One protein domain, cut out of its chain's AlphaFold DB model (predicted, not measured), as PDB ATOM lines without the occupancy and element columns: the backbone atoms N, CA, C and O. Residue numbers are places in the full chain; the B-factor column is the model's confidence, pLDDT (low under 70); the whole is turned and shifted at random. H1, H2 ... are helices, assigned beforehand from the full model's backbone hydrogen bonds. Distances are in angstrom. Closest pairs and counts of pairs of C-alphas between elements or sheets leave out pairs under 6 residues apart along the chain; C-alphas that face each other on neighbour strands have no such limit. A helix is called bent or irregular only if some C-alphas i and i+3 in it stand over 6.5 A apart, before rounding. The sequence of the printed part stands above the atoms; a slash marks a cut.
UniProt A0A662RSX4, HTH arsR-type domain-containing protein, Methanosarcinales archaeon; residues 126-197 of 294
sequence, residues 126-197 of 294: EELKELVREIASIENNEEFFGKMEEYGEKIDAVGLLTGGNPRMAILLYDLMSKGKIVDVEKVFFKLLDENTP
ATOM      1  N   GLU A 126     -24.468 -24.345 -42.343       88.44
ATOM      2  CA  GLU A 126     -25.147 -23.490 -43.305       88.44
ATOM      3  C   GLU A 126     -25.431 -24.247 -44.609       88.44
ATOM      4  O   GLU A 126     -26.580 -24.276 -45.047       88.44
ATOM      5  N   GLU A 127     -24.433 -24.948 -45.161       91.56
ATOM      6  CA  GLU A 127     -24.591 -25.772 -46.371       91.56
ATOM      7  C   GLU A 127     -25.565 -26.945 -46.156       91.56
ATOM      8  O   GLU A 127     -26.314 -27.299 -47.061       91.56
ATOM      9  N   LEU A 128     -25.608 -27.543 -44.958       88.88
ATOM     10  CA  LEU A 128     -26.603 -28.573 -44.627       88.88
ATOM     11  C   LEU A 128     -28.033 -28.025 -44.668       88.88
ATOM     12  O   LEU A 128     -28.925 -28.669 -45.219       88.88
ATOM     13  N   LYS A 129     -28.263 -26.845 -44.080       86.56
ATOM     14  CA  LYS A 129     -29.578 -26.187 -44.111       86.56
ATOM     15  C   LYS A 129     -29.982 -25.804 -45.524       86.56
ATOM     16  O   LYS A 129     -31.154 -25.925 -45.868       86.56
ATOM     17  N   GLU A 130     -29.027 -25.326 -46.313       90.44
ATOM     18  CA  GLU A 130     -29.232 -25.019 -47.724       90.44
ATOM     19  C   GLU A 130     -29.614 -26.274 -48.506       90.44
ATOM     20  O   GLU A 130     -30.654 -26.274 -49.151       90.44
ATOM     21  N   LEU A 131     -28.874 -27.374 -48.346       90.62
ATOM     22  CA  LEU A 131     -29.194 -28.653 -48.979       90.62
ATOM     23  C   LEU A 131     -30.618 -29.119 -48.646       90.62
ATOM     24  O   LEU A 131     -31.379 -29.457 -49.545       90.62
ATOM     25  N   VAL A 132     -30.997 -29.112 -47.367       87.31
ATOM     26  CA  VAL A 132     -32.345 -29.525 -46.941       87.31
ATOM     27  C   VAL A 132     -33.428 -28.605 -47.517       87.31
ATOM     28  O   VAL A 132     -34.482 -29.083 -47.931       87.31
ATOM     29  N   ARG A 133     -33.163 -27.295 -47.591       87.62
ATOM     30  CA  ARG A 133     -34.074 -26.323 -48.211       87.62
ATOM     31  C   ARG A 133     -34.249 -26.581 -49.708       87.62
ATOM     32  O   ARG A 133     -35.377 -26.559 -50.190       87.62
ATOM     33  N   GLU A 134     -33.159 -26.831 -50.426       90.50
ATOM     34  CA  GLU A 134     -33.196 -27.121 -51.862       90.50
ATOM     35  C   GLU A 134     -33.956 -28.418 -52.156       90.50
ATOM     36  O   GLU A 134     -34.769 -28.453 -53.074       90.50
ATOM     37  N   ILE A 135     -33.784 -29.461 -51.336       89.56
ATOM     38  CA  ILE A 135     -34.562 -30.702 -51.480       89.56
ATOM     39  C   ILE A 135     -36.061 -30.422 -51.302       89.56
ATOM     40  O   ILE A 135     -36.861 -30.831 -52.140       89.56
ATOM     41  N   ALA A 136     -36.443 -29.671 -50.262       87.94
ATOM     42  CA  ALA A 136     -37.839 -29.298 -50.029       87.94
ATOM     43  C   ALA A 136     -38.435 -28.487 -51.192       87.94
ATOM     44  O   ALA A 136     -39.595 -28.681 -51.555       87.94
ATOM     45  N   SER A 137     -37.628 -27.604 -51.791       89.38
ATOM     46  CA  SER A 137     -37.984 -26.821 -52.980       89.38
ATOM     47  C   SER A 137     -38.259 -27.722 -54.183       89.38
ATOM     48  O   SER A 137     -39.317 -27.631 -54.800       89.38
ATOM     49  N   ILE A 138     -37.339 -28.647 -54.478       90.62
ATOM     50  CA  ILE A 138     -37.445 -29.594 -55.598       90.62
ATOM     51  C   ILE A 138     -38.687 -30.484 -55.456       90.62
ATOM     52  O   ILE A 138     -39.360 -30.775 -56.446       90.62
ATOM     53  N   GLU A 139     -39.014 -30.894 -54.232       89.19
ATOM     54  CA  GLU A 139     -40.190 -31.717 -53.945       89.19
ATOM     55  C   GLU A 139     -41.497 -30.919 -53.801       89.19
ATOM     56  O   GLU A 139     -42.555 -31.520 -53.625       89.19
ATOM     57  N   ASN A 140     -41.455 -29.585 -53.914       89.00
ATOM     58  CA  ASN A 140     -42.596 -28.688 -53.685       89.00
ATOM     59  C   ASN A 140     -43.274 -28.919 -52.319       89.00
ATOM     60  O   ASN A 140     -44.499 -28.893 -52.192       89.00
ATOM     61  N   ASN A 141     -42.475 -29.168 -51.280       85.81
ATOM     62  CA  ASN A 141     -42.972 -29.481 -49.946       85.81
ATOM     63  C   ASN A 141     -43.249 -28.203 -49.131       85.81
ATOM     64  O   ASN A 141     -42.478 -27.819 -48.250       85.81
ATOM     65  N   GLU A 142     -44.363 -27.530 -49.434       82.25
ATOM     66  CA  GLU A 142     -44.768 -26.279 -48.770       82.25
ATOM     67  C   GLU A 142     -44.957 -26.427 -47.251       82.25
ATOM     68  O   GLU A 142     -44.632 -25.512 -46.490       82.25
ATOM     69  N   GLU A 143     -45.409 -27.596 -46.783       81.25
ATOM     70  CA  GLU A 143     -45.560 -27.873 -45.349       81.25
ATOM     71  C   GLU A 143     -44.203 -27.847 -44.632       81.25
ATOM     72  O   GLU A 143     -44.078 -27.308 -43.527       81.25
ATOM     73  N   PHE A 144     -43.168 -28.395 -45.272       81.25
ATOM     74  CA  PHE A 144     -41.817 -28.393 -44.728       81.25
ATOM     75  C   PHE A 144     -41.240 -26.973 -44.639       81.25
ATOM     76  O   PHE A 144     -40.616 -26.634 -43.631       81.25
ATOM     77  N   PHE A 145     -41.505 -26.109 -45.629       78.56
ATOM     78  CA  PHE A 145     -41.090 -24.701 -45.582       78.56
ATOM     79  C   PHE A 145     -41.685 -23.955 -44.387       78.56
ATOM     80  O   PHE A 145     -40.963 -23.226 -43.704       78.56
ATOM     81  N   GLY A 146     -42.967 -24.188 -44.088       76.25
ATOM     82  CA  GLY A 146     -43.643 -23.593 -42.931       76.25
ATOM     83  C   GLY A 146     -43.049 -23.999 -41.575       76.25
ATOM     84  O   GLY A 146     -43.250 -23.298 -40.588       76.25
ATOM     85  N   LYS A 147     -42.290 -25.102 -41.525       79.56
ATOM     86  CA  LYS A 147     -41.659 -25.654 -40.312       79.56
ATOM     87  C   LYS A 147     -40.126 -25.564 -40.331       79.56
ATOM     88  O   LYS A 147     -39.463 -26.118 -39.459       79.56
ATOM     89  N   MET A 148     -39.538 -24.859 -41.300       77.00
ATOM     90  CA  MET A 148     -38.083 -24.830 -41.493       77.00
ATOM     91  C   MET A 148     -37.324 -24.249 -40.288       77.00
ATOM     92  O   MET A 148     -36.213 -24.691 -39.995       77.00
ATOM     93  N   GLU A 149     -37.911 -23.284 -39.572       77.31
ATOM     94  CA  GLU A 149     -37.322 -22.757 -38.332       77.31
ATOM     95  C   GLU A 149     -37.294 -23.816 -37.220       77.31
ATOM     96  O   GLU A 149     -36.257 -23.985 -36.581       77.31
ATOM     97  N   GLU A 150     -38.370 -24.594 -37.056       76.81
ATOM     98  CA  GLU A 150     -38.447 -25.694 -36.081       76.81
ATOM     99  C   GLU A 150     -37.438 -26.807 -36.407       76.81
ATOM    100  O   GLU A 150     -36.767 -27.352 -35.530       76.81
ATOM    101  N   TYR A 151     -37.293 -27.141 -37.691       77.31
ATOM    102  CA  TYR A 151     -36.344 -28.156 -38.142       77.31
ATOM    103  C   TYR A 151     -34.896 -27.672 -38.146       77.31
ATOM    104  O   TYR A 151     -33.984 -28.499 -38.138       77.31
ATOM    105  N   GLY A 152     -34.661 -26.358 -38.105       79.44
ATOM    106  CA  GLY A 152     -33.328 -25.769 -38.094       79.44
ATOM    107  C   GLY A 152     -32.451 -26.333 -36.978       79.44
ATOM    108  O   GLY A 152     -31.348 -26.796 -37.260       79.44
ATOM    109  N   GLU A 153     -32.952 -26.363 -35.740       77.88
ATOM    110  CA  GLU A 153     -32.208 -26.883 -34.582       77.88
ATOM    111  C   GLU A 153     -31.936 -28.390 -34.690       77.88
ATOM    112  O   GLU A 153     -30.835 -28.849 -34.375       77.88
ATOM    113  N   LYS A 154     -32.889 -29.159 -35.229       74.50
ATOM    114  CA  LYS A 154     -32.736 -30.604 -35.462       74.50
ATOM    115  C   LYS A 154     -31.675 -30.889 -36.530       74.50
ATOM    116  O   LYS A 154     -30.814 -31.746 -36.337       74.50
ATOM    117  N   ILE A 155     -31.675 -30.129 -37.629       78.75
ATOM    118  CA  ILE A 155     -30.637 -30.203 -38.674       78.75
ATOM    119  C   ILE A 155     -29.262 -29.886 -38.076       78.75
ATOM    120  O   ILE A 155     -28.273 -30.540 -38.404       78.75
ATOM    121  N   ASP A 156     -29.198 -28.927 -37.155       81.31
ATOM    122  CA  ASP A 156     -27.957 -28.524 -36.495       81.31
ATOM    123  C   ASP A 156     -27.412 -29.587 -35.550       81.31
ATOM    124  O   ASP A 156     -26.215 -29.893 -35.588       81.31
ATOM    125  N   ALA A 157     -28.287 -30.177 -34.733       75.38
ATOM    126  CA  ALA A 157     -27.943 -31.285 -33.857       75.38
ATOM    127  C   ALA A 157     -27.390 -32.458 -34.675       75.38
ATOM    128  O   ALA A 157     -26.312 -32.980 -34.384       75.38
ATOM    129  N   VAL A 158     -28.050 -32.823 -35.775       72.81
ATOM    130  CA  VAL A 158     -27.576 -33.933 -36.607       72.81
ATOM    131  C   VAL A 158     -26.317 -33.567 -37.387       72.81
ATOM    132  O   VAL A 158     -25.416 -34.397 -37.511       72.81
ATOM    133  N   GLY A 159     -26.180 -32.328 -37.855       77.38
ATOM    134  CA  GLY A 159     -24.942 -31.833 -38.454       77.38
ATOM    135  C   GLY A 159     -23.756 -31.917 -37.491       77.38
ATOM    136  O   GLY A 159     -22.660 -32.326 -37.887       77.38
ATOM    137  N   LEU A 160     -23.976 -31.616 -36.207       76.62
ATOM    138  CA  LEU A 160     -22.974 -31.763 -35.152       76.62
ATOM    139  C   LEU A 160     -22.563 -33.230 -34.953       76.62
ATOM    140  O   LEU A 160     -21.363 -33.507 -34.848       76.62
ATOM    141  N   LEU A 161     -23.538 -34.144 -34.935       71.50
ATOM    142  CA  LEU A 161     -23.332 -35.582 -34.724       71.50
ATOM    143  C   LEU A 161     -22.657 -36.267 -35.919       71.50
ATOM    144  O   LEU A 161     -21.709 -37.032 -35.756       71.50
ATOM    145  N   THR A 162     -23.127 -35.979 -37.127       72.81
ATOM    146  CA  THR A 162     -22.703 -36.651 -38.367       72.81
ATOM    147  C   THR A 162     -21.483 -36.001 -39.002       72.81
ATOM    148  O   THR A 162     -20.822 -36.622 -39.831       72.81
ATOM    149  N   GLY A 163     -21.174 -34.763 -38.603       78.44
ATOM    150  CA  GLY A 163     -20.143 -33.948 -39.224       78.44
ATOM    151  C   GLY A 163     -20.506 -33.567 -40.642       78.44
ATOM    152  O   GLY A 163     -19.729 -33.829 -41.538       78.44
ATOM    153  N   GLY A 164     -21.681 -32.996 -40.895       83.81
ATOM    154  CA  GLY A 164     -21.922 -32.444 -42.233       83.81
ATOM    155  C   GLY A 164     -22.101 -33.477 -43.343       83.81
ATOM    156  O   GLY A 164     -21.839 -33.165 -44.502       83.81
ATOM    157  N   ASN A 165     -22.486 -34.716 -43.025       83.19
ATOM    158  CA  ASN A 165     -22.666 -35.747 -44.045       83.19
ATOM    159  C   ASN A 165     -23.913 -35.431 -44.909       83.19
ATOM    160  O   ASN A 165     -25.023 -35.434 -44.371       83.19
ATOM    161  N   PRO A 166     -23.777 -35.213 -46.237       84.94
ATOM    162  CA  PRO A 166     -24.917 -34.879 -47.095       84.94
ATOM    163  C   PRO A 166     -26.005 -35.960 -47.120       84.94
ATOM    164  O   PRO A 166     -27.192 -35.642 -47.133       84.94
ATOM    165  N   ARG A 167     -25.619 -37.246 -47.084       82.44
ATOM    166  CA  ARG A 167     -26.572 -38.371 -47.086       82.44
ATOM    167  C   ARG A 167     -27.430 -38.369 -45.827       82.44
ATOM    168  O   ARG A 167     -28.622 -38.640 -45.910       82.44
ATOM    169  N   MET A 168     -26.847 -38.006 -44.682       77.56
ATOM    170  CA  MET A 168     -27.619 -37.828 -43.451       77.56
ATOM    171  C   MET A 168     -28.635 -36.703 -43.588       77.56
ATOM    172  O   MET A 168     -29.776 -36.892 -43.195       77.56
ATOM    173  N   ALA A 169     -28.260 -35.568 -44.178       79.88
ATOM    174  CA  ALA A 169     -29.175 -34.444 -44.373       79.88
ATOM    175  C   ALA A 169     -30.413 -34.834 -45.199       79.88
ATOM    176  O   ALA A 169     -31.539 -34.553 -44.796       79.88
ATOM    177  N   ILE A 170     -30.198 -35.539 -46.316       83.62
ATOM    178  CA  ILE A 170     -31.270 -36.037 -47.194       83.62
ATOM    179  C   ILE A 170     -32.191 -36.993 -46.432       83.62
ATOM    180  O   ILE A 170     -33.412 -36.880 -46.481       83.62
ATOM    181  N   LEU A 171     -31.601 -37.929 -45.691       78.81
ATOM    182  CA  LEU A 171     -32.348 -38.939 -44.959       78.81
ATOM    183  C   LEU A 171     -33.166 -38.340 -43.806       78.81
ATOM    184  O   LEU A 171     -34.296 -38.755 -43.569       78.81
ATOM    185  N   LEU A 172     -32.635 -37.328 -43.117       74.50
ATOM    186  CA  LEU A 172     -33.400 -36.560 -42.133       74.50
ATOM    187  C   LEU A 172     -34.571 -35.831 -42.768       74.50
ATOM    188  O   LEU A 172     -35.660 -35.836 -42.202       74.50
ATOM    189  N   TYR A 173     -34.347 -35.190 -43.915       80.81
ATOM    190  CA  TYR A 173     -35.408 -34.503 -44.631       80.81
ATOM    191  C   TYR A 173     -36.552 -35.476 -44.971       80.81
ATOM    192  O   TYR A 173     -37.710 -35.165 -44.695       80.81
ATOM    193  N   ASP A 174     -36.244 -36.687 -45.445       80.25
ATOM    194  CA  ASP A 174     -37.249 -37.726 -45.729       80.25
ATOM    195  C   ASP A 174     -38.063 -38.127 -44.479       80.25
ATOM    196  O   ASP A 174     -39.272 -38.342 -44.540       80.25
ATOM    197  N   LEU A 175     -37.426 -38.184 -43.307       74.81
ATOM    198  CA  LEU A 175     -38.111 -38.509 -42.048       74.81
ATOM    199  C   LEU A 175     -38.962 -37.358 -41.519       74.81
ATOM    200  O   LEU A 175     -40.076 -37.586 -41.039       74.81
ATOM    201  N   MET A 176     -38.425 -36.137 -41.576       75.25
ATOM    202  CA  MET A 176     -39.109 -34.925 -41.130       75.25
ATOM    203  C   MET A 176     -40.326 -34.636 -42.007       75.25
ATOM    204  O   MET A 176     -41.401 -34.371 -41.474       75.25
ATOM    205  N   SER A 177     -40.193 -34.776 -43.328       77.25
ATOM    206  CA  SER A 177     -41.297 -34.612 -44.281       77.25
ATOM    207  C   SER A 177     -42.401 -35.660 -44.100       77.25
ATOM    208  O   SER A 177     -43.574 -35.338 -44.248       77.25
ATOM    209  N   LYS A 178     -42.064 -36.895 -43.703       74.69
ATOM    210  CA  LYS A 178     -43.040 -37.973 -43.445       74.69
ATOM    211  C   LYS A 178     -43.617 -37.979 -42.024       74.69
ATOM    212  O   LYS A 178     -44.339 -38.915 -41.675       74.69
ATOM    213  N   GLY A 179     -43.275 -37.003 -41.178       64.06
ATOM    214  CA  GLY A 179     -43.732 -36.935 -39.784       64.06
ATOM    215  C   GLY A 179     -43.208 -38.069 -38.888       64.06
ATOM    216  O   GLY A 179     -43.766 -38.325 -37.823       64.06
ATOM    217  N   LYS A 180     -42.134 -38.763 -39.294       60.91
ATOM    218  CA  LYS A 180     -41.527 -39.908 -38.582       60.91
ATOM    219  C   LYS A 180     -40.240 -39.518 -37.846       60.91
ATOM    220  O   LYS A 180     -39.294 -40.297 -37.763       60.91
ATOM    221  N   ILE A 181     -40.210 -38.307 -37.292       56.47
ATOM    222  CA  ILE A 181     -39.033 -37.709 -36.633       56.47
ATOM    223  C   ILE A 181     -38.541 -38.548 -35.443       56.47
ATOM    224  O   ILE A 181     -37.358 -38.526 -35.122       56.47
ATOM    225  N   VAL A 182     -39.415 -39.360 -34.842       55.34
ATOM    226  CA  VAL A 182     -39.106 -40.212 -33.680       55.34
ATOM    227  C   VAL A 182     -38.064 -41.310 -33.988       55.34
ATOM    228  O   VAL A 182     -37.669 -42.033 -33.084       55.34
ATOM    229  N   ASP A 183     -37.573 -41.439 -35.230       67.94
ATOM    230  CA  ASP A 183     -36.608 -42.483 -35.613       67.94
ATOM    231  C   ASP A 183     -35.231 -42.002 -36.108       67.94
ATOM    232  O   ASP A 183     -34.480 -42.782 -36.702       67.94
ATOM    233  N   VAL A 184     -34.850 -40.744 -35.840       67.81
ATOM    234  CA  VAL A 184     -33.522 -40.196 -36.210       67.81
ATOM    235  C   VAL A 184     -32.372 -41.057 -35.669       67.81
ATOM    236  O   VAL A 184     -31.390 -41.286 -36.375       67.81
ATOM    237  N   GLU A 185     -32.507 -41.588 -34.453       71.62
ATOM    238  CA  GLU A 185     -31.527 -42.492 -33.847       71.62
ATOM    239  C   GLU A 185     -31.343 -43.781 -34.663       71.62
ATOM    240  O   GLU A 185     -30.216 -44.125 -35.033       71.62
ATOM    241  N   LYS A 186     -32.435 -44.496 -34.979       73.81
ATOM    242  CA  LYS A 186     -32.353 -45.752 -35.744       73.81
ATOM    243  C   LYS A 186     -31.757 -45.522 -37.119       73.81
ATOM    244  O   LYS A 186     -30.973 -46.332 -37.602       73.81
ATOM    245  N   VAL A 187     -32.115 -44.409 -37.734       72.50
ATOM    246  CA  VAL A 187     -31.620 -43.996 -39.042       72.50
ATOM    247  C   VAL A 187     -30.125 -43.700 -38.999       72.50
ATOM    248  O   VAL A 187     -29.377 -44.164 -39.860       72.50
ATOM    249  N   PHE A 188     -29.673 -42.985 -37.972       75.44
ATOM    250  CA  PHE A 188     -28.261 -42.723 -37.756       75.44
ATOM    251  C   PHE A 188     -27.465 -44.023 -37.561       75.44
ATOM    252  O   PHE A 188     -26.438 -44.221 -38.213       75.44
ATOM    253  N   PHE A 189     -27.953 -44.945 -36.723       78.19
ATOM    254  CA  PHE A 189     -27.302 -46.244 -36.537       78.19
ATOM    255  C   PHE A 189     -27.321 -47.101 -37.798       78.19
ATOM    256  O   PHE A 189     -26.306 -47.715 -38.118       78.19
ATOM    257  N   LYS A 190     -28.422 -47.086 -38.554       78.31
ATOM    258  CA  LYS A 190     -28.501 -47.764 -39.848       78.31
ATOM    259  C   LYS A 190     -27.413 -47.258 -40.790       78.31
ATOM    260  O   LYS A 190     -26.704 -48.074 -41.367       78.31
ATOM    261  N   LEU A 191     -27.214 -45.940 -40.887       78.38
ATOM    262  CA  LEU A 191     -26.149 -45.395 -41.727       78.38
ATOM    263  C   LEU A 191     -24.757 -45.818 -41.228       78.38
ATOM    264  O   LEU A 191     -23.897 -46.178 -42.034       78.38
ATOM    265  N   LEU A 192     -24.510 -45.799 -39.916       81.19
ATOM    266  CA  LEU A 192     -23.240 -46.275 -39.354       81.19
ATOM    267  C   LEU A 192     -22.971 -47.751 -39.681       81.19
ATOM    268  O   LEU A 192     -21.827 -48.130 -39.947       81.19
ATOM    269  N   ASP A 193     -24.007 -48.584 -39.651       82.06
ATOM    270  CA  ASP A 193     -23.901 -50.002 -39.975       82.06
ATOM    271  C   ASP A 193     -23.706 -50.230 -41.478       82.06
ATOM    272  O   ASP A 193     -22.818 -50.995 -41.850       82.06
ATOM    273  N   GLU A 194     -24.408 -49.491 -42.339       82.31
ATOM    274  CA  GLU A 194     -24.196 -49.503 -43.797       82.31
ATOM    275  C   GLU A 194     -22.755 -49.097 -44.171       82.31
ATOM    276  O   GLU A 194     -22.161 -49.680 -45.073       82.31
ATOM    277  N   ASN A 195     -22.139 -48.163 -43.435       82.62
ATOM    278  CA  ASN A 195     -20.747 -47.744 -43.660       82.62
ATOM    279  C   ASN A 195     -19.707 -48.624 -42.937       82.62
ATOM    280  O   ASN A 195     -18.499 -48.437 -43.110       82.62
ATOM    281  N   THR A 196     -20.132 -49.604 -42.133       86.12
ATOM    282  CA  THR A 196     -19.216 -50.459 -41.362       86.12
ATOM    283  C   THR A 196     -18.192 -51.202 -42.230       86.12
ATOM    284  O   THR A 196     -17.020 -51.197 -41.838       86.12
ATOM    285  N   PRO A 197     -18.556 -51.812 -43.379       83.62
ATOM    286  CA  PRO A 197     -17.583 -52.473 -44.250       83.62
ATOM    287  C   PRO A 197     -16.465 -51.524 -44.692       83.62
ATOM    288  O   PRO A 197     -15.289 -51.818 -44.478       83.62
TER     289      PRO A 197
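Overview. This is residues 126 to 197 of the 294 residues of the protein "HTH arsR-type domain-containing protein" of Methanosarcinales archaeon (UniProt A0A662RSX4). H4 runs through the middle of a small helical body, with H1 crossing it on one side and H5 folded back along it on the other. H3 crosses both H1 and H4, H1, H3 and H4 form a triangle of helices that touch one another, and the short H2 packs on H1 at one end of the body. The printed part has 72 residues with five named helices, in the order H1, H2, H3, H4, H5, and no named strand; the class is all helix. It is compact, with a radius of gyration of the C-alphas of 11.8 A, and its outline is elongated, spanning 37 by 23 by 21 A.

Arrangement. H1, residues 126 to 138, and H4, residues 166 to 177, are the hubs, each touching three other helices. They touch each other at a steep tilt of 52 degrees, running the same way; their closest C-alphas are those of Val 132 and Tyr 173, 6.3 A apart. H2, residues 142 to 146, touches residues 133 to 136 of H1 alone, the closest C-alphas being those of Ala 136 and Phe 144, 6.7 A apart. H3, residues 148 to 162, touches residues 128 to 133 of H1 alone, at a steep tilt of 54 degrees, opposite ways; the closest C-alphas, of Lys 129 and Ile 155, are 6.8 A apart. H3 and H4 form a helical hairpin at a tilt of 38 degrees, only just steep, with the C-alphas of Thr 162 and Met 168 closest at 7.2 A. H4 and H5, residues 181 to 194, form another, at a shallow tilt of 29 degrees, with the C-alphas of Leu 175 and Ile 181 closest at 5.6 A. H3 and H5 are near each other, while H5 is apart from H1 and H2. Every O i to N i+4 pair is within hydrogen-bond range in H1, H2 and H4; in H3 it is 9 of 11 and in H5 8 of 10.

Along the chain. H1 begins at C-alpha 126, (-25.147, -23.490, -43.305), and is 18.4 A long. H2 measures 6.5 A. H3 is 19.6 A long and only just irregular: C-alphas 150 and 153 are 6.53 A apart. H4, 16.6 A long, begins at C-alpha 166, (-24.917, -34.879, -47.095). H5, 20.3 A long, is irregular, with C-alphas 182 and 185 7.9 A apart, and ends at C-alpha 194, (-24.196, -49.503, -43.797).

Size, cuts and confidence. The two C-alphas farthest apart are those of Gly 146 and Pro 197, at 38.9 A. The printed part has no cut, and its four links between named helices are tight. The mean pLDDT of the printed part is 79.4; residues 179 to 184, of which 181 to 184 belong to H5, are under 70.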